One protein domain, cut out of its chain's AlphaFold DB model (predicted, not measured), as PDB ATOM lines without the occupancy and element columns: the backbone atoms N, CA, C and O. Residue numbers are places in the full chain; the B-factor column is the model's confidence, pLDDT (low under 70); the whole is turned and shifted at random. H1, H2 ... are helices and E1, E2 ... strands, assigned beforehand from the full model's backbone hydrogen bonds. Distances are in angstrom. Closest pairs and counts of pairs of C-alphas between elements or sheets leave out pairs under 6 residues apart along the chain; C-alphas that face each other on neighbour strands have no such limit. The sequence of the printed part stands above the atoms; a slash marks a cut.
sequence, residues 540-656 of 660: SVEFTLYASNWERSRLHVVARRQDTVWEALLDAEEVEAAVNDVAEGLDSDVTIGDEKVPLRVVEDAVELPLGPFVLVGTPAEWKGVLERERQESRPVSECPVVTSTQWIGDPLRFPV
ATOM      1  N   SER A 540     -26.402 -25.751 -34.273       88.38
ATOM      2  CA  SER A 540     -26.995 -26.712 -35.207       88.38
ATOM      3  C   SER A 540     -28.246 -26.148 -35.864       88.38
ATOM      4  O   SER A 540     -28.931 -25.299 -35.295       88.38
ATOM      5  N   VAL A 541     -28.548 -26.623 -37.070       90.88
ATOM      6  CA  VAL A 541     -29.816 -26.353 -37.746       90.88
ATOM      7  C   VAL A 541     -30.390 -27.672 -38.229       90.88
ATOM      8  O   VAL A 541     -29.725 -28.429 -38.933       90.88
ATOM      9  N   GLU A 542     -31.619 -27.950 -37.822       91.19
ATOM     10  CA  GLU A 542     -32.364 -29.145 -38.195       91.19
ATOM     11  C   GLU A 542     -33.564 -28.743 -39.042       91.19
ATOM     12  O   GLU A 542     -34.295 -27.805 -38.711       91.19
ATOM     13  N   PHE A 543     -33.762 -29.484 -40.126       92.81
ATOM     14  CA  PHE A 543     -34.946 -29.404 -40.961       92.81
ATOM     15  C   PHE A 543     -35.801 -30.639 -40.710       92.81
ATOM     16  O   PHE A 543     -35.289 -31.722 -40.438       92.81
ATOM     17  N   THR A 544     -37.117 -30.484 -40.758       93.44
ATOM     18  CA  THR A 544     -38.043 -31.616 -40.800       93.44
ATOM     19  C   THR A 544     -39.223 -31.234 -41.671       93.44
ATOM     20  O   THR A 544     -39.924 -30.260 -41.381       93.44
ATOM     21  N   LEU A 545     -39.451 -31.987 -42.745       94.00
ATOM     22  CA  LEU A 545     -40.591 -31.762 -43.628       94.00
ATOM     23  C   LEU A 545     -41.814 -32.557 -43.164       94.00
ATOM     24  O   LEU A 545     -41.749 -33.761 -42.915       94.00
ATOM     25  N   TYR A 546     -42.955 -31.881 -43.128       92.62
ATOM     26  CA  TYR A 546     -44.259 -32.476 -42.887       92.62
ATOM     27  C   TYR A 546     -45.111 -32.359 -44.149       92.62
ATOM     28  O   TYR A 546     -45.416 -31.249 -44.585       92.62
ATOM     29  N   ALA A 547     -45.500 -33.489 -44.735       89.31
ATOM     30  CA  ALA A 547     -46.213 -33.553 -46.008       89.31
ATOM     31  C   ALA A 547     -47.587 -34.231 -45.872       89.31
ATOM     32  O   ALA A 547     -47.838 -35.051 -44.983       89.31
ATOM     33  N   SER A 548     -48.514 -33.846 -46.745       83.62
ATOM     34  CA  SER A 548     -49.863 -34.406 -46.847       83.62
ATOM     35  C   SER A 548     -50.291 -34.415 -48.311       83.62
ATOM     36  O   SER A 548     -49.872 -33.572 -49.093       83.62
ATOM     37  N   ASN A 549     -51.177 -35.337 -48.684       77.69
ATOM     38  CA  ASN A 549     -51.744 -35.373 -50.036       77.69
ATOM     39  C   ASN A 549     -52.826 -34.299 -50.267       77.69
ATOM     40  O   ASN A 549     -53.321 -34.168 -51.384       77.69
ATOM     41  N   TRP A 550     -53.231 -33.572 -49.219       74.94
ATOM     42  CA  TRP A 550     -54.380 -32.657 -49.246       74.94
ATOM     43  C   TRP A 550     -54.049 -31.221 -48.819       74.94
ATOM     44  O   TRP A 550     -54.843 -30.319 -49.070       74.94
ATOM     45  N   GLU A 551     -52.898 -31.001 -48.183       80.00
ATOM     46  CA  GLU A 551     -52.454 -29.707 -47.653       80.00
ATOM     47  C   GLU A 551     -51.010 -29.435 -48.093       80.00
ATOM     48  O   GLU A 551     -50.281 -30.375 -48.403       80.00
ATOM     49  N   ARG A 552     -50.601 -28.158 -48.122       83.81
ATOM     50  CA  ARG A 552     -49.221 -27.770 -48.457       83.81
ATOM     51  C   ARG A 552     -48.217 -28.303 -47.440       83.81
ATOM     52  O   ARG A 552     -48.536 -28.413 -46.251       83.81
ATOM     53  N   SER A 553     -47.009 -28.598 -47.910       90.50
ATOM     54  CA  SER A 553     -45.963 -29.170 -47.073       90.50
ATOM     55  C   SER A 553     -45.359 -28.089 -46.178       90.50
ATOM     56  O   SER A 553     -45.096 -26.967 -46.611       90.50
ATOM     57  N   ARG A 554     -45.120 -28.419 -44.909       91.62
ATOM     58  CA  ARG A 554     -44.523 -27.495 -43.938       91.62
ATOM     59  C   ARG A 554     -43.101 -27.916 -43.625       91.62
ATOM     60  O   ARG A 554     -42.874 -29.049 -43.206       91.62
ATOM     61  N   LEU A 555     -42.160 -26.998 -43.792       92.69
ATOM     62  CA  LEU A 555     -40.774 -27.172 -43.386       92.69
ATOM     63  C   LEU A 555     -40.598 -26.591 -41.982       92.69
ATOM     64  O   LEU A 555     -40.667 -25.377 -41.790       92.69
ATOM     65  N   HIS A 556     -40.396 -27.460 -40.998       93.31
ATOM     66  CA  HIS A 556     -40.043 -27.056 -39.645       93.31
ATOM     67  C   HIS A 556     -38.532 -26.872 -39.543       93.31
ATOM     68  O   HIS A 556     -37.777 -27.772 -39.914       93.31
ATOM     69  N   VAL A 557     -38.103 -25.711 -39.050       92.94
ATOM     70  CA  VAL A 557     -36.690 -25.368 -38.876       92.94
ATOM     71  C   VAL A 557     -36.412 -25.140 -37.404       92.94
ATOM     72  O   VAL A 557     -37.030 -24.268 -36.797       92.94
ATOM     73  N   VAL A 558     -35.444 -25.879 -36.862       92.00
ATOM     74  CA  VAL A 558     -34.954 -25.714 -35.490       92.00
ATOM     75  C   VAL A 558     -33.493 -25.287 -35.537       92.00
ATOM     76  O   VAL A 558     -32.616 -26.069 -35.897       92.00
ATOM     77  N   ALA A 559     -33.227 -24.041 -35.164       91.31
ATOM     78  CA  ALA A 559     -31.898 -23.452 -35.103       91.31
ATOM     79  C   ALA A 559     -31.436 -23.333 -33.645       91.31
ATOM     80  O   ALA A 559     -32.044 -22.623 -32.844       91.31
ATOM     81  N   ARG A 560     -30.336 -24.000 -33.293       90.19
ATOM     82  CA  ARG A 560     -29.715 -23.938 -31.966       90.19
ATOM     83  C   ARG A 560     -28.408 -23.172 -32.048       90.19
ATOM     84  O   ARG A 560     -27.572 -23.490 -32.884       90.19
ATOM     85  N   ARG A 561     -28.224 -22.182 -31.177       86.19
ATOM     86  CA  ARG A 561     -26.971 -21.439 -30.992       86.19
ATOM     87  C   ARG A 561     -26.666 -21.389 -29.501       86.19
ATOM     88  O   ARG A 561     -27.288 -20.607 -28.779       86.19
ATOM     89  N   GLN A 562     -25.706 -22.197 -29.053       82.75
ATOM     90  CA  GLN A 562     -25.371 -22.356 -27.632       82.75
ATOM     91  C   GLN A 562     -26.635 -22.713 -26.822       82.75
ATOM     92  O   GLN A 562     -27.316 -23.678 -27.156       82.75
ATOM     93  N   ASP A 563     -26.993 -21.915 -25.813       80.00
ATOM     94  CA  ASP A 563     -28.171 -22.137 -24.962       80.00
ATOM     95  C   ASP A 563     -29.487 -21.607 -25.564       80.00
ATOM     96  O   ASP A 563     -30.531 -21.647 -24.911       80.00
ATOM     97  N   THR A 564     -29.466 -21.074 -26.793       81.62
ATOM     98  CA  THR A 564     -30.650 -20.481 -27.431       81.62
ATOM     99  C   THR A 564     -31.199 -21.372 -28.536       81.62
ATOM    100  O   THR A 564     -30.460 -21.798 -29.423       81.62
ATOM    101  N   VAL A 565     -32.511 -21.611 -28.509       87.88
ATOM    102  CA  VAL A 565     -33.247 -22.357 -29.536       87.88
ATOM    103  C   VAL A 565     -34.234 -21.414 -30.212       87.88
ATOM    104  O   VAL A 565     -34.971 -20.694 -29.539       87.88
ATOM    105  N   TRP A 566     -34.230 -21.411 -31.539       91.19
ATOM    106  CA  TRP A 566     -35.165 -20.678 -32.380       91.19
ATOM    107  C   TRP A 566     -35.863 -21.651 -33.323       91.19
ATOM    108  O   TRP A 566     -35.213 -22.512 -33.913       91.19
ATOM    109  N   GLU A 567     -37.177 -21.508 -33.468       92.31
ATOM    110  CA  GLU A 567     -38.005 -22.407 -34.270       92.31
ATOM    111  C   GLU A 567     -38.943 -21.604 -35.174       92.31
ATOM    112  O   GLU A 567     -39.490 -20.573 -34.762       92.31
ATOM    113  N   ALA A 568     -39.149 -22.086 -36.400       91.56
ATOM    114  CA  ALA A 568     -40.119 -21.527 -37.338       91.56
ATOM    115  C   ALA A 568     -40.697 -22.591 -38.276       91.56
ATOM    116  O   ALA A 568     -40.092 -23.636 -38.524       91.56
ATOM    117  N   LEU A 569     -41.875 -22.287 -38.825       90.44
ATOM    118  CA  LEU A 569     -42.529 -23.068 -39.872       90.44
ATOM    119  C   LEU A 569     -42.556 -22.257 -41.165       90.44
ATOM    120  O   LEU A 569     -43.014 -21.114 -41.164       90.44
ATOM    121  N   LEU A 570     -42.093 -22.871 -42.249       91.69
ATOM    122  CA  LEU A 570     -42.082 -22.302 -43.592       91.69
ATOM    123  C   LEU A 570     -42.928 -23.167 -44.534       91.69
ATOM    124  O   LEU A 570     -43.075 -24.374 -44.321       91.69
ATOM    125  N   ASP A 571     -43.473 -22.557 -45.584       90.81
ATOM    126  CA  ASP A 571     -44.076 -23.275 -46.712       90.81
ATOM    127  C   ASP A 571     -42.943 -23.841 -47.584       90.81
ATOM    128  O   ASP A 571     -42.083 -23.103 -48.071       90.81
ATOM    129  N   ALA A 572     -42.877 -25.168 -47.709       90.44
ATOM    130  CA  ALA A 572     -41.747 -25.813 -48.371       90.44
ATOM    131  C   ALA A 572     -41.748 -25.565 -49.884       90.44
ATOM    132  O   ALA A 572     -40.680 -25.421 -50.483       90.44
ATOM    133  N   GLU A 573     -42.931 -25.489 -50.494       90.81
ATOM    134  CA  GLU A 573     -43.077 -25.161 -51.908       90.81
ATOM    135  C   GLU A 573     -42.702 -23.695 -52.191       90.81
ATOM    136  O   GLU A 573     -42.113 -23.410 -53.233       90.81
ATOM    137  N   GLU A 574     -42.976 -22.774 -51.262       92.44
ATOM    138  CA  GLU A 574     -42.529 -21.373 -51.334       92.44
ATOM    139  C   GLU A 574     -41.003 -21.257 -51.251       92.44
ATOM    140  O   GLU A 574     -40.400 -20.562 -52.070       92.44
ATOM    141  N   VAL A 575     -40.360 -21.977 -50.323       91.00
ATOM    142  CA  VAL A 575     -38.888 -22.027 -50.228       91.00
ATOM    143  C   VAL A 575     -38.283 -22.573 -51.522       91.00
ATOM    144  O   VAL A 575     -37.331 -21.997 -52.047       91.00
ATOM    145  N   GLU A 576     -38.837 -23.660 -52.063       92.38
ATOM    146  CA  GLU A 576     -38.354 -24.267 -53.306       92.38
ATOM    147  C   GLU A 576     -38.501 -23.319 -54.505       92.38
ATOM    148  O   GLU A 576     -37.556 -23.144 -55.278       92.38
ATOM    149  N   ALA A 577     -39.664 -22.677 -54.650       90.69
ATOM    150  CA  ALA A 577     -39.909 -21.698 -55.704       90.69
ATOM    151  C   ALA A 577     -38.943 -20.512 -55.596       90.69
ATOM    152  O   ALA A 577     -38.300 -20.159 -56.582       90.69
ATOM    153  N   ALA A 578     -38.762 -19.970 -54.390       89.25
ATOM    154  CA  ALA A 578     -37.882 -18.835 -54.163       89.25
ATOM    155  C   ALA A 578     -36.413 -19.162 -54.464       89.25
ATOM    156  O   ALA A 578     -35.718 -18.348 -55.066       89.25
ATOM    157  N   VAL A 579     -35.931 -20.355 -54.099       88.56
ATOM    158  CA  VAL A 579     -34.567 -20.799 -54.440       88.56
ATOM    159  C   VAL A 579     -34.392 -20.933 -55.958       88.56
ATOM    160  O   VAL A 579     -33.340 -20.554 -56.477       88.56
ATOM    161  N   ASN A 580     -35.399 -21.439 -56.678       88.00
ATOM    162  CA  ASN A 580     -35.348 -21.575 -58.137       88.00
ATOM    163  C   ASN A 580     -35.360 -20.214 -58.847       88.00
ATOM    164  O   ASN A 580     -34.507 -19.976 -59.699       88.00
ATOM    165  N   ASP A 581     -36.263 -19.310 -58.460       84.56
ATOM    166  CA  ASP A 581     -36.351 -17.955 -59.018       84.56
ATOM    167  C   ASP A 581     -35.010 -17.222 -58.869       84.56
ATOM    168  O   ASP A 581     -34.464 -16.661 -59.822       84.56
ATOM    169  N   VAL A 582     -34.417 -17.327 -57.682       79.69
ATOM    170  CA  VAL A 582     -33.128 -16.726 -57.342       79.69
ATOM    171  C   VAL A 582     -31.969 -17.355 -58.125       79.69
ATOM    172  O   VAL A 582     -31.063 -16.639 -58.561       79.69
ATOM    173  N   ALA A 583     -32.011 -18.663 -58.391       76.69
ATOM    174  CA  ALA A 583     -31.049 -19.341 -59.264       76.69
ATOM    175  C   ALA A 583     -31.165 -18.911 -60.740       76.69
ATOM    176  O   ALA A 583     -30.168 -18.913 -61.464       76.69
ATOM    177  N   GLU A 584     -32.357 -18.506 -61.183       80.19
ATOM    178  CA  GLU A 584     -32.609 -17.934 -62.514       80.19
ATOM    179  C   GLU A 584     -32.338 -16.416 -62.582       80.19
ATOM    180  O   GLU A 584     -32.459 -15.802 -63.646       80.19
ATOM    181  N   GLY A 585     -31.897 -15.811 -61.472       72.19
ATOM    182  CA  GLY A 585     -31.545 -14.394 -61.378       72.19
ATOM    183  C   GLY A 585     -32.735 -13.462 -61.138       72.19
ATOM    184  O   GLY A 585     -32.642 -12.270 -61.446       72.19
ATOM    185  N   LEU A 586     -33.846 -13.989 -60.624       66.75
ATOM    186  CA  LEU A 586     -35.026 -13.235 -60.207       66.75
ATOM    187  C   LEU A 586     -34.982 -12.972 -58.694       66.75
ATOM    188  O   LEU A 586     -34.541 -13.811 -57.915       66.75
ATOM    189  N   ASP A 587     -35.448 -11.800 -58.264       71.31
ATOM    190  CA  ASP A 587     -35.602 -11.509 -56.835       71.31
ATOM    191  C   ASP A 587     -36.787 -12.310 -56.271       71.31
ATOM    192  O   ASP A 587     -37.874 -12.279 -56.850       71.31
ATOM    193  N   SER A 588     -36.606 -12.965 -55.120       87.19
ATOM    194  CA  SER A 588     -37.685 -13.676 -54.422       87.19
ATOM    195  C   SER A 588     -37.604 -13.503 -52.906       87.19
ATOM    196  O   SER A 588     -36.541 -13.239 -52.335       87.19
ATOM    197  N   ASP A 589     -38.742 -13.666 -52.243       88.69
ATOM    198  CA  ASP A 589     -38.877 -13.706 -50.793       88.69
ATOM    199  C   ASP A 589     -39.512 -15.019 -50.326       88.69
ATOM    200  O   ASP A 589     -40.083 -15.767 -51.117       88.69
ATOM    201  N   VAL A 590     -39.355 -15.312 -49.036       89.50
ATOM    202  CA  VAL A 590     -40.033 -16.407 -48.344       89.50
ATOM    203  C   VAL A 590     -40.691 -15.862 -47.089       89.50
ATOM    204  O   VAL A 590     -40.116 -15.047 -46.361       89.50
ATOM    205  N   THR A 591     -41.903 -16.319 -46.828       86.00
ATOM    206  CA  THR A 591     -42.684 -15.938 -45.659       86.00
ATOM    207  C   THR A 591     -42.289 -16.781 -44.443       86.00
ATOM    208  O   THR A 591     -42.316 -18.010 -44.483       86.00
ATOM    209  N   ILE A 592     -41.929 -16.116 -43.343       84.94
ATOM    210  CA  ILE A 592     -41.586 -16.730 -42.054       84.94
ATOM    211  C   ILE A 592     -42.480 -16.104 -40.983       84.94
ATOM    212  O   ILE A 592     -42.314 -14.938 -40.619       84.94
ATOM    213  N   GLY A 593     -43.454 -16.864 -40.483       78.56
ATOM    214  CA  GLY A 593     -44.521 -16.292 -39.657       78.56
ATOM    215  C   GLY A 593     -45.324 -15.253 -40.447       78.56
ATOM    216  O   GLY A 593     -45.892 -15.586 -41.481       78.56
ATOM    217  N   ASP A 594     -45.340 -14.004 -39.972       74.44
ATOM    218  CA  ASP A 594     -46.013 -12.871 -40.633       74.44
ATOM    219  C   ASP A 594     -45.044 -11.966 -41.433       74.44
ATOM    220  O   ASP A 594     -45.452 -10.933 -41.971       74.44
ATOM    221  N   GLU A 595     -43.752 -12.313 -41.509       78.56
ATOM    222  CA  GLU A 595     -42.722 -11.499 -42.167       78.56
ATOM    223  C   GLU A 595     -42.279 -12.095 -43.510       78.56
ATOM    224  O   GLU A 595     -42.054 -13.296 -43.635       78.56
ATOM    225  N   LYS A 596     -42.092 -11.233 -44.517       84.00
ATOM    226  CA  LYS A 596     -41.461 -11.596 -45.794       84.00
ATOM    227  C   LYS A 596     -39.958 -11.373 -45.705       84.00
ATOM    228  O   LYS A 596     -39.503 -10.236 -45.557       84.00
ATOM    229  N   VAL A 597     -39.192 -12.451 -45.813       85.44
ATOM    230  CA  VAL A 597     -37.732 -12.437 -45.737       85.44
ATOM    231  C   VAL A 597     -37.152 -12.601 -47.144       85.44
ATOM    232  O   VAL A 597     -37.394 -13.622 -47.784       85.44
ATOM    233  N   PRO A 598     -36.394 -11.616 -47.660       83.56
ATOM    234  CA  PRO A 598     -35.822 -11.706 -48.997       83.56
ATOM    235  C   PRO A 598     -34.663 -12.704 -49.027       83.56
ATOM    236  O   PRO A 598     -33.780 -12.662 -48.161       83.56
ATOM    237  N   LEU A 599     -34.621 -13.534 -50.066       87.56
ATOM    238  CA  LEU A 599     -33.442 -14.333 -50.385       87.56
ATOM    239  C   LEU A 599     -32.396 -13.419 -51.021       87.56
ATOM    240  O   LEU A 599     -32.722 -12.510 -51.787       87.56
ATOM    241  N   ARG A 600     -31.120 -13.635 -50.701       80.31
ATOM    242  CA  ARG A 600     -30.020 -12.875 -51.311       80.31
ATOM    243  C   ARG A 600     -29.119 -13.807 -52.097       80.31
ATOM    244  O   ARG A 600     -28.682 -14.821 -51.564       80.31
ATOM    245  N   VAL A 601     -28.783 -13.419 -53.324       77.25
ATOM    246  CA  VAL A 601     -27.668 -14.032 -54.056       77.25
ATOM    247  C   VAL A 601     -26.400 -13.284 -53.711       77.25
ATOM    248  O   VAL A 601     -26.289 -12.081 -53.962       77.25
ATOM    249  N   VAL A 602     -25.430 -14.001 -53.160       68.94
ATOM    250  CA  VAL A 602     -24.068 -13.501 -52.991       68.94
ATOM    251  C   VAL A 602     -23.144 -14.475 -53.706       68.94
ATOM    252  O   VAL A 602     -22.977 -15.612 -53.279       68.94
ATOM    253  N   GLU A 603     -22.560 -14.019 -54.816       78.44
ATOM    254  CA  GLU A 603     -21.798 -14.864 -55.749       78.44
ATOM    255  C   GLU A 603     -22.680 -15.972 -56.356       78.44
ATOM    256  O   GLU A 603     -23.590 -15.636 -57.108       78.44
ATOM    257  N   ASP A 604     -22.433 -17.243 -56.019       78.00
ATOM    258  CA  ASP A 604     -23.193 -18.418 -56.486       78.00
ATOM    259  C   ASP A 604     -24.020 -19.075 -55.354       78.00
ATOM    260  O   ASP A 604     -24.580 -20.163 -55.524       78.00
ATOM    261  N   ALA A 605     -24.083 -18.438 -54.179       80.19
ATOM    262  CA  ALA A 605     -24.788 -18.942 -53.006       80.19
ATOM    263  C   ALA A 605     -26.078 -18.155 -52.730       80.19
ATOM    264  O   ALA A 605     -26.121 -16.926 -52.821       80.19
ATOM    265  N   VAL A 606     -27.115 -18.893 -52.342       87.81
ATOM    266  CA  VAL A 606     -28.386 -18.383 -51.837       87.81
ATOM    267  C   VAL A 606     -28.292 -18.261 -50.321       87.81
ATOM    268  O   VAL A 606     -28.011 -19.237 -49.617       87.81
ATOM    269  N   GLU A 607     -28.530 -17.049 -49.828       91.25
ATOM    270  CA  GLU A 607     -28.571 -16.725 -48.408       91.25
ATOM    271  C   GLU A 607     -30.018 -16.549 -47.934       91.25
ATOM    272  O   GLU A 607     -30.732 -15.672 -48.432       91.25
ATOM    273  N   LEU A 608     -30.424 -17.344 -46.938       91.12
ATOM    274  CA  LEU A 608     -31.727 -17.251 -46.275       91.12
ATOM    275  C   LEU A 608     -31.539 -16.991 -44.768       91.12
ATOM    276  O   LEU A 608     -31.052 -17.867 -44.047       91.12
ATOM    277  N   PRO A 609     -31.896 -15.797 -44.263       89.38
ATOM    278  CA  PRO A 609     -31.905 -15.519 -42.829       89.38
ATOM    279  C   PRO A 609     -32.967 -16.356 -42.100       89.38
ATOM    280  O   PRO A 609     -34.153 -16.212 -42.380       89.38
ATOM    281  N   LEU A 610     -32.547 -17.188 -41.145       88.38
ATOM    282  CA  LEU A 610     -33.407 -18.007 -40.285       88.38
ATOM    283  C   LEU A 610     -32.976 -17.826 -38.825       88.38
ATOM    284  O   LEU A 610     -32.023 -18.448 -38.348       88.38
ATOM    285  N   GLY A 611     -33.666 -16.926 -38.127       88.56
ATOM    286  CA  GLY A 611     -33.421 -16.623 -36.721       88.56
ATOM    287  C   GLY A 611     -31.965 -16.223 -36.428       88.56
ATOM    288  O   GLY A 611     -31.495 -15.219 -36.968       88.56
ATOM    289  N   PRO A 612     -31.228 -16.978 -35.585       89.06
ATOM    290  CA  PRO A 612     -29.843 -16.678 -35.223       89.06
ATOM    291  C   PRO A 612     -28.830 -16.935 -36.345       89.06
ATOM    292  O   PRO A 612     -27.638 -16.696 -36.120       89.06
ATOM    293  N   PHE A 613     -29.260 -17.414 -37.517       90.69
ATOM    294  CA  PHE A 613     -28.376 -17.757 -38.624       90.69
ATOM    295  C   PHE A 613     -28.744 -17.065 -39.939       90.69
ATOM    296  O   PHE A 613     -29.900 -16.761 -40.218       90.69
ATOM    297  N   VAL A 614     -27.736 -16.858 -40.782       91.19
ATOM    298  CA  VAL A 614     -27.900 -16.708 -42.229       91.19
ATOM    299  C   VAL A 614     -27.467 -18.028 -42.840       91.19
ATOM    300  O   VAL A 614     -26.272 -18.336 -42.832       91.19
ATOM    301  N   LEU A 615     -28.430 -18.813 -43.322       90.69
ATOM    302  CA  LEU A 615     -28.128 -20.068 -43.993       90.69
ATOM    303  C   LEU A 615     -27.574 -19.802 -45.379       90.69
ATOM    304  O   LEU A 615     -28.164 -19.036 -46.136       90.69
ATOM    305  N   VAL A 616     -26.448 -20.432 -45.698       89.50
ATOM    306  CA  VAL A 616     -25.725 -20.228 -46.954       89.50
ATOM    307  C   VAL A 616     -25.580 -21.561 -47.673       89.50
ATOM    308  O   VAL A 616     -25.059 -22.517 -47.104       89.50
ATOM    309  N   GLY A 617     -25.998 -21.612 -48.933       87.94
ATOM    310  CA  GLY A 617     -25.774 -22.767 -49.797       87.94
ATOM    311  C   GLY A 617     -26.048 -22.445 -51.254       87.94
ATOM    312  O   GLY A 617     -26.806 -21.532 -51.570       87.94
ATOM    313  N   THR A 618     -25.432 -23.186 -52.157       91.25
ATOM    314  CA  THR A 618     -25.754 -23.147 -53.585       91.25
ATOM    315  C   THR A 618     -27.201 -23.609 -53.821       91.25
ATOM    316  O   THR A 618     -27.740 -24.384 -53.023       91.25
ATOM    317  N   PRO A 619     -27.849 -23.213 -54.933       88.62
ATOM    318  CA  PRO A 619     -29.180 -23.721 -55.279       88.62
ATOM    319  C   PRO A 619     -29.263 -25.257 -55.301       88.62
ATOM    320  O   PRO A 619     -30.278 -25.839 -54.921       88.62
ATOM    321  N   ALA A 620     -28.178 -25.926 -55.705       87.50
ATOM    322  CA  ALA A 620     -28.090 -27.383 -55.715       87.50
ATOM    323  C   ALA A 620     -28.104 -27.987 -54.299       87.50
ATOM    324  O   ALA A 620     -28.776 -28.992 -54.078       87.50
ATOM    325  N   GLU A 621     -27.408 -27.372 -53.339       90.38
ATOM    326  CA  GLU A 621     -27.392 -27.814 -51.936       90.38
ATOM    327  C   GLU A 621     -28.753 -27.606 -51.267       90.38
ATOM    328  O   GLU A 621     -29.258 -28.521 -50.619       90.38
ATOM    329  N   TRP A 622     -29.394 -26.455 -51.493       92.00
ATOM    330  CA  TRP A 622     -30.760 -26.193 -51.024       92.00
ATOM    331  C   TRP A 622     -31.759 -27.222 -51.559       92.00
ATOM    332  O   TRP A 622     -32.547 -27.787 -50.799       92.00
ATOM    333  N   LYS A 623     -31.685 -27.524 -52.859       89.56
ATOM    334  CA  LYS A 623     -32.519 -28.556 -53.477       89.56
ATOM    335  C   LYS A 623     -32.234 -29.946 -52.904       89.56
ATOM    336  O   LYS A 623     -33.166 -30.709 -52.669       89.56
ATOM    337  N   GLY A 624     -30.964 -30.263 -52.651       88.62
ATOM    338  CA  GLY A 624     -30.554 -31.512 -52.011       88.62
ATOM    339  C   GLY A 624     -31.133 -31.676 -50.603       88.62
ATOM    340  O   GLY A 624     -31.605 -32.759 -50.267       88.62
ATOM    341  N   VAL A 625     -31.160 -30.602 -49.806       89.12
ATOM    342  CA  VAL A 625     -31.798 -30.593 -48.480       89.12
ATOM    343  C   VAL A 625     -33.297 -30.847 -48.597       89.12
ATOM    344  O   VAL A 625     -33.795 -31.772 -47.964       89.12
ATOM    345  N   LEU A 626     -34.012 -30.095 -49.438       90.00
ATOM    346  CA  LEU A 626     -35.463 -30.261 -49.594       90.00
ATOM    347  C   LEU A 626     -35.845 -31.663 -50.089       90.00
ATOM    348  O   LEU A 626     -36.814 -32.241 -49.601       90.00
ATOM    349  N   GLU A 627     -35.079 -32.233 -51.021       89.94
ATOM    350  CA  GLU A 627     -35.314 -33.588 -51.529       89.94
ATOM    351  C   GLU A 627     -35.059 -34.657 -50.457       89.94
ATOM    352  O   GLU A 627     -35.867 -35.576 -50.309       89.94
ATOM    353  N   ARG A 628     -33.988 -34.514 -49.663       91.50
ATOM    354  CA  ARG A 628     -33.718 -35.394 -48.515       91.50
ATOM    355  C   ARG A 628     -34.881 -35.367 -47.524       91.50
ATOM    356  O   ARG A 628     -35.417 -36.417 -47.181       91.50
ATOM    357  N   GLU A 629     -35.318 -34.176 -47.119       91.12
ATOM    358  CA  GLU A 629     -36.427 -34.039 -46.168       91.12
ATOM    359  C   GLU A 629     -37.758 -34.547 -46.747       91.12
ATOM    360  O   GLU A 629     -38.609 -35.043 -46.012       91.12
ATOM    361  N   ARG A 630     -37.950 -34.488 -48.073       89.81
ATOM    362  CA  ARG A 630     -39.134 -35.046 -48.746       89.81
ATOM    363  C   ARG A 630     -39.190 -36.569 -48.646       89.81
ATOM    364  O   ARG A 630     -40.267 -37.120 -48.402       89.81
ATOM    365  N   GLN A 631     -38.049 -37.240 -48.788       88.44
ATOM    366  CA  GLN A 631     -37.936 -38.699 -48.654       88.44
ATOM    367  C   GLN A 631     -38.181 -39.174 -47.216       88.44
ATOM    368  O   GLN A 631     -38.731 -40.256 -47.017       88.44
ATOM    369  N   GLU A 632     -37.836 -38.344 -46.232       88.19
ATOM    370  CA  GLU A 632     -38.001 -38.619 -44.797       88.19
ATOM    371  C   GLU A 632     -39.219 -37.905 -44.181       88.19
ATOM    372  O   GLU A 632     -39.342 -37.790 -42.957       88.19
ATOM    373  N   SER A 633     -40.137 -37.425 -45.026       90.12
ATOM    374  CA  SER A 633     -41.247 -36.582 -44.587       90.12
ATOM    375  C   SER A 633     -42.205 -37.291 -43.628       90.12
ATOM    376  O   SER A 633     -42.473 -38.493 -43.719       90.12
ATOM    377  N   ARG A 634     -42.758 -36.513 -42.695       92.19
ATOM    378  CA  ARG A 634     -43.736 -36.974 -41.699       92.19
ATOM    379  C   ARG A 634     -45.149 -36.500 -42.049       92.19
ATOM    380  O   ARG A 634     -45.298 -35.515 -42.771       92.19
ATOM    381  N   PRO A 635     -46.213 -37.141 -41.539       88.69
ATOM    382  CA  PRO A 635     -47.576 -36.659 -41.753       88.69
ATOM    383  C   PRO A 635     -47.783 -35.250 -41.171       88.69
ATOM    384  O   PRO A 635     -47.397 -35.001 -40.031       88.69
ATOM    385  N   VAL A 636     -48.469 -34.346 -41.886       86.75
ATOM    386  CA  VAL A 636     -48.805 -32.985 -41.382       86.75
ATOM    387  C   VAL A 636     -49.544 -33.000 -40.039       86.75
ATOM    388  O   VAL A 636     -49.392 -32.070 -39.251       86.75
ATOM    389  N   SER A 637     -50.269 -34.074 -39.709       83.69
ATOM    390  CA  SER A 637     -50.895 -34.251 -38.390       83.69
ATOM    391  C   SER A 637     -49.905 -34.295 -37.219       83.69
ATOM    392  O   SER A 637     -50.315 -34.095 -36.082       83.69
ATOM    393  N   GLU A 638     -48.626 -34.573 -37.481       88.31
ATOM    394  CA  GLU A 638     -47.542 -34.595 -36.491       88.31
ATOM    395  C   GLU A 638     -46.735 -33.284 -36.467       88.31
ATOM    396  O   GLU A 638     -45.760 -33.173 -35.721       88.31
ATOM    397  N   CYS A 639     -47.118 -32.293 -37.281       88.69
ATOM    398  CA  CYS A 639     -46.445 -31.000 -37.336       88.69
ATOM    399  C   CYS A 639     -46.613 -30.262 -35.997       88.69
ATOM    400  O   CYS A 639     -47.746 -30.082 -35.539       88.69
ATOM    401  N   PRO A 640     -45.520 -29.793 -35.365       86.62
ATOM    402  CA  PRO A 640     -45.615 -29.030 -34.131       86.62
ATOM    403  C   PRO A 640     -46.333 -27.697 -34.370       86.62
ATOM    404  O   PRO A 640     -46.294 -27.130 -35.462       86.62
ATOM    405  N   VAL A 641     -46.985 -27.179 -33.327       82.62
ATOM    406  CA  VAL A 641     -47.534 -25.818 -33.333       82.62
ATOM    407  C   VAL A 641     -46.440 -24.877 -32.845       82.62
ATOM    408  O   VAL A 641     -46.118 -24.870 -31.659       82.62
ATOM    409  N   VAL A 642     -45.877 -24.091 -33.760       81.44
ATOM    410  CA  VAL A 642     -44.789 -23.146 -33.480       81.44
ATOM    411  C   VAL A 642     -45.252 -21.731 -33.797       81.44
ATOM    412  O   VAL A 642     -45.762 -21.468 -34.887       81.44
ATOM    413  N   THR A 643     -45.054 -20.808 -32.857       71.44
ATOM    414  CA  THR A 643     -45.197 -19.371 -33.113       71.44
ATOM    415  C   THR A 643     -43.830 -18.841 -33.518       71.44
ATOM    416  O   THR A 643     -42.929 -18.789 -32.683       71.44
ATOM    417  N   SER A 644     -43.665 -18.473 -34.789       68.44
ATOM    418  CA  SER A 644     -42.392 -17.941 -35.289       68.44
ATOM    419  C   SER A 644     -42.018 -16.689 -34.491       68.44
ATOM    420  O   SER A 644     -42.789 -15.733 -34.427       68.44
ATOM    421  N   THR A 645     -40.862 -16.713 -33.830       64.62
ATOM    422  CA  THR A 645     -40.384 -15.590 -33.010       64.62
ATOM    423  C   THR A 645     -39.411 -14.736 -33.810       64.62
ATOM    424  O   THR A 645     -38.593 -15.253 -34.566       64.62
ATOM    425  N   GLN A 646     -39.472 -13.415 -33.657       68.69
ATOM    426  CA  GLN A 646     -38.483 -12.539 -34.278       68.69
ATOM    427  C   GLN A 646     -37.150 -12.677 -33.535       68.69
ATOM    428  O   GLN A 646     -37.092 -12.512 -32.314       68.69
ATOM    429  N   TRP A 647     -36.074 -12.979 -34.260       78.31
ATOM    430  CA  TRP A 647     -34.740 -13.010 -33.672       78.31
ATOM    431  C   TRP A 647     -34.201 -11.592 -33.485       78.31
ATOM    432  O   TRP A 647     -34.171 -10.797 -34.424       78.31
ATOM    433  N   ILE A 648     -33.743 -11.283 -32.271       66.75
ATOM    434  CA  ILE A 648     -33.154  -9.990 -31.919       66.75
ATOM    435  C   ILE A 648     -31.680 -10.227 -31.569       66.75
ATOM    436  O   ILE A 648     -31.333 -10.500 -30.422       66.75
ATOM    437  N   GLY A 649     -30.811 -10.153 -32.576       70.81
ATOM    438  CA  GLY A 649     -29.361 -10.305 -32.437       70.81
ATOM    439  C   GLY A 649     -28.666 -10.472 -33.789       70.81
ATOM    440  O   GLY A 649     -29.324 -10.705 -34.800       70.81
ATOM    441  N   ASP A 650     -27.335 -10.387 -33.815       72.31
ATOM    442  CA  ASP A 650     -26.568 -10.560 -35.054       72.31
ATOM    443  C   ASP A 650     -26.550 -12.038 -35.486       72.31
ATOM    444  O   ASP A 650     -26.098 -12.895 -34.705       72.31
ATOM    445  N   PRO A 651     -27.030 -12.366 -36.701       81.75
ATOM    446  CA  PRO A 651     -27.058 -13.738 -37.174       81.75
ATOM    447  C   PRO A 651     -25.661 -14.218 -37.597       81.75
ATOM    448  O   PRO A 651     -24.881 -13.474 -38.198       81.75
ATOM    449  N   LEU A 652     -25.335 -15.477 -37.298       83.88
ATOM    450  CA  LEU A 652     -24.100 -16.137 -37.737       83.88
ATOM    451  C   LEU A 652     -24.296 -16.787 -39.110       83.88
ATOM    452  O   LEU A 652     -25.350 -17.342 -39.396       83.88
ATOM    453  N   ARG A 653     -23.276 -16.771 -39.967       86.25
ATOM    454  CA  ARG A 653     -23.330 -17.532 -41.226       86.25
ATOM    455  C   ARG A 653     -23.200 -19.022 -40.912       86.25
ATOM    456  O   ARG A 653     -22.236 -19.407 -40.257       86.25
ATOM    457  N   PHE A 654     -24.139 -19.830 -41.390       85.50
ATOM    458  CA  PHE A 654     -24.183 -21.273 -41.150       85.50
ATOM    459  C   PHE A 654     -24.430 -21.988 -42.490       85.50
ATOM    460  O   PHE A 654     -25.295 -21.546 -43.249       85.50
ATOM    461  N   PRO A 655     -23.663 -23.026 -42.859       86.81
ATOM    462  CA  PRO A 655     -23.851 -23.697 -44.142       86.81
ATOM    463  C   PRO A 655     -25.151 -24.523 -44.141       86.81
ATOM    464  O   PRO A 655     -25.490 -25.152 -43.144       86.81
ATOM    465  N   VAL A 656     -25.901 -24.525 -45.247       87.62
ATOM    466  CA  VAL A 656     -27.178 -25.270 -45.341       87.62
ATOM    467  C   VAL A 656     -26.973 -26.795 -45.348       87.62
ATOM    468  O   VAL A 656     -27.871 -27.557 -44.996       87.62
TER     469      VAL A 656
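AT A GLANCE: This is residues 540 to 656 of the 660 residues of the protein "DUF262 domain-containing protein" of Streptomyces thermoautotrophicus (UniProt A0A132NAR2). Two sheets, E1 E2 E3 and E6 E7 E8 E9, open from each other like a V, and the helices H1 and H2 lie side by side across its mouth, running opposite ways. The short hairpin E4 E5 bridges the sheets near H1, and residues 632 to 651, with no named element, wind from H2 past E1 and round to E9. The printed part has 117 residues with two named helices and nine named strands, in the order E1 E2 E3 H1 E4 E5 E6 E7 E8 H2 E9; the class is mixed, helices and strands. E1 E2 E3 and E4 E5 are antiparallel sheets, E6 E7 E8 E9 is mixed. The whole is compact, with a radius of gyration of the C-alphas of 13.5 A, and spans 38 by 35 by 24 A.

HOW THE PARTS SIT: E1, residues 540 to 547, E2, 554 to 561, and E3, 564 to 571, form a meander, each strand the antiparallel neighbour of the one before; N 542 and O 558 are 2.9 A apart, N 557 and O 568 2.9 A. H1, residues 572 to 583, stands up from this sheet. E4, residues 589 to 592, and E5, 595 to 598, are a hairpin, with N 590 and O 597 at 2.9 A; the closest C-alphas of E3 and E4, Leu 570 and Ile 592, are 5.8 A apart. E5 runs on into E6, residues 600 to 602, at 25 degrees. E6, E7, 605 to 610, and E8, 613 to 617, form a second meander, with N 607 and O 600 at 2.8 A and N 608 and O 615 at 2.9 A. H2, residues 619 to 631, touches H1 at a shallow tilt of 19 degrees, opposite ways, closest at the C-alphas of Val 579 and Pro 619, 6.2 A. Both helices are on the same face of E6 E7 E8 E9, two layers. H2 is also on E1 E2 E3, at a height over the sheet of 10.4 A. E9, residues 652 to 655, is parallel to E8, with N 614 and O 652 at 2.8 A; E8, H2 and E9 make a strand-helix-strand unit, two parallel neighbour strands with a helix between, its crossover left-handed. In H1 and H2 every O i to N i+4 pair is within hydrogen-bond range.

IN THESE COORDINATES: E1 begins at C-alpha 540, (-26.995, -26.712, -35.207), and is 23.1 A long; E2 is 22.6 A and E3 23.7 A. H1 is 16.6 A long, E7 15.4 A and H2 18.6 A. E9 ends at C-alpha 655, (-23.851, -23.697, -44.142).

THE WHOLE: The C-alphas farthest apart, of Glu 603 and Ser 637, are 39.0 A apart. The printed part has no cut; the link from H2 to E9 is long, 20 residues. Mean pLDDT of the printed part is 85.6; residues 586, 602, 644 to 646 and 648 are under 70.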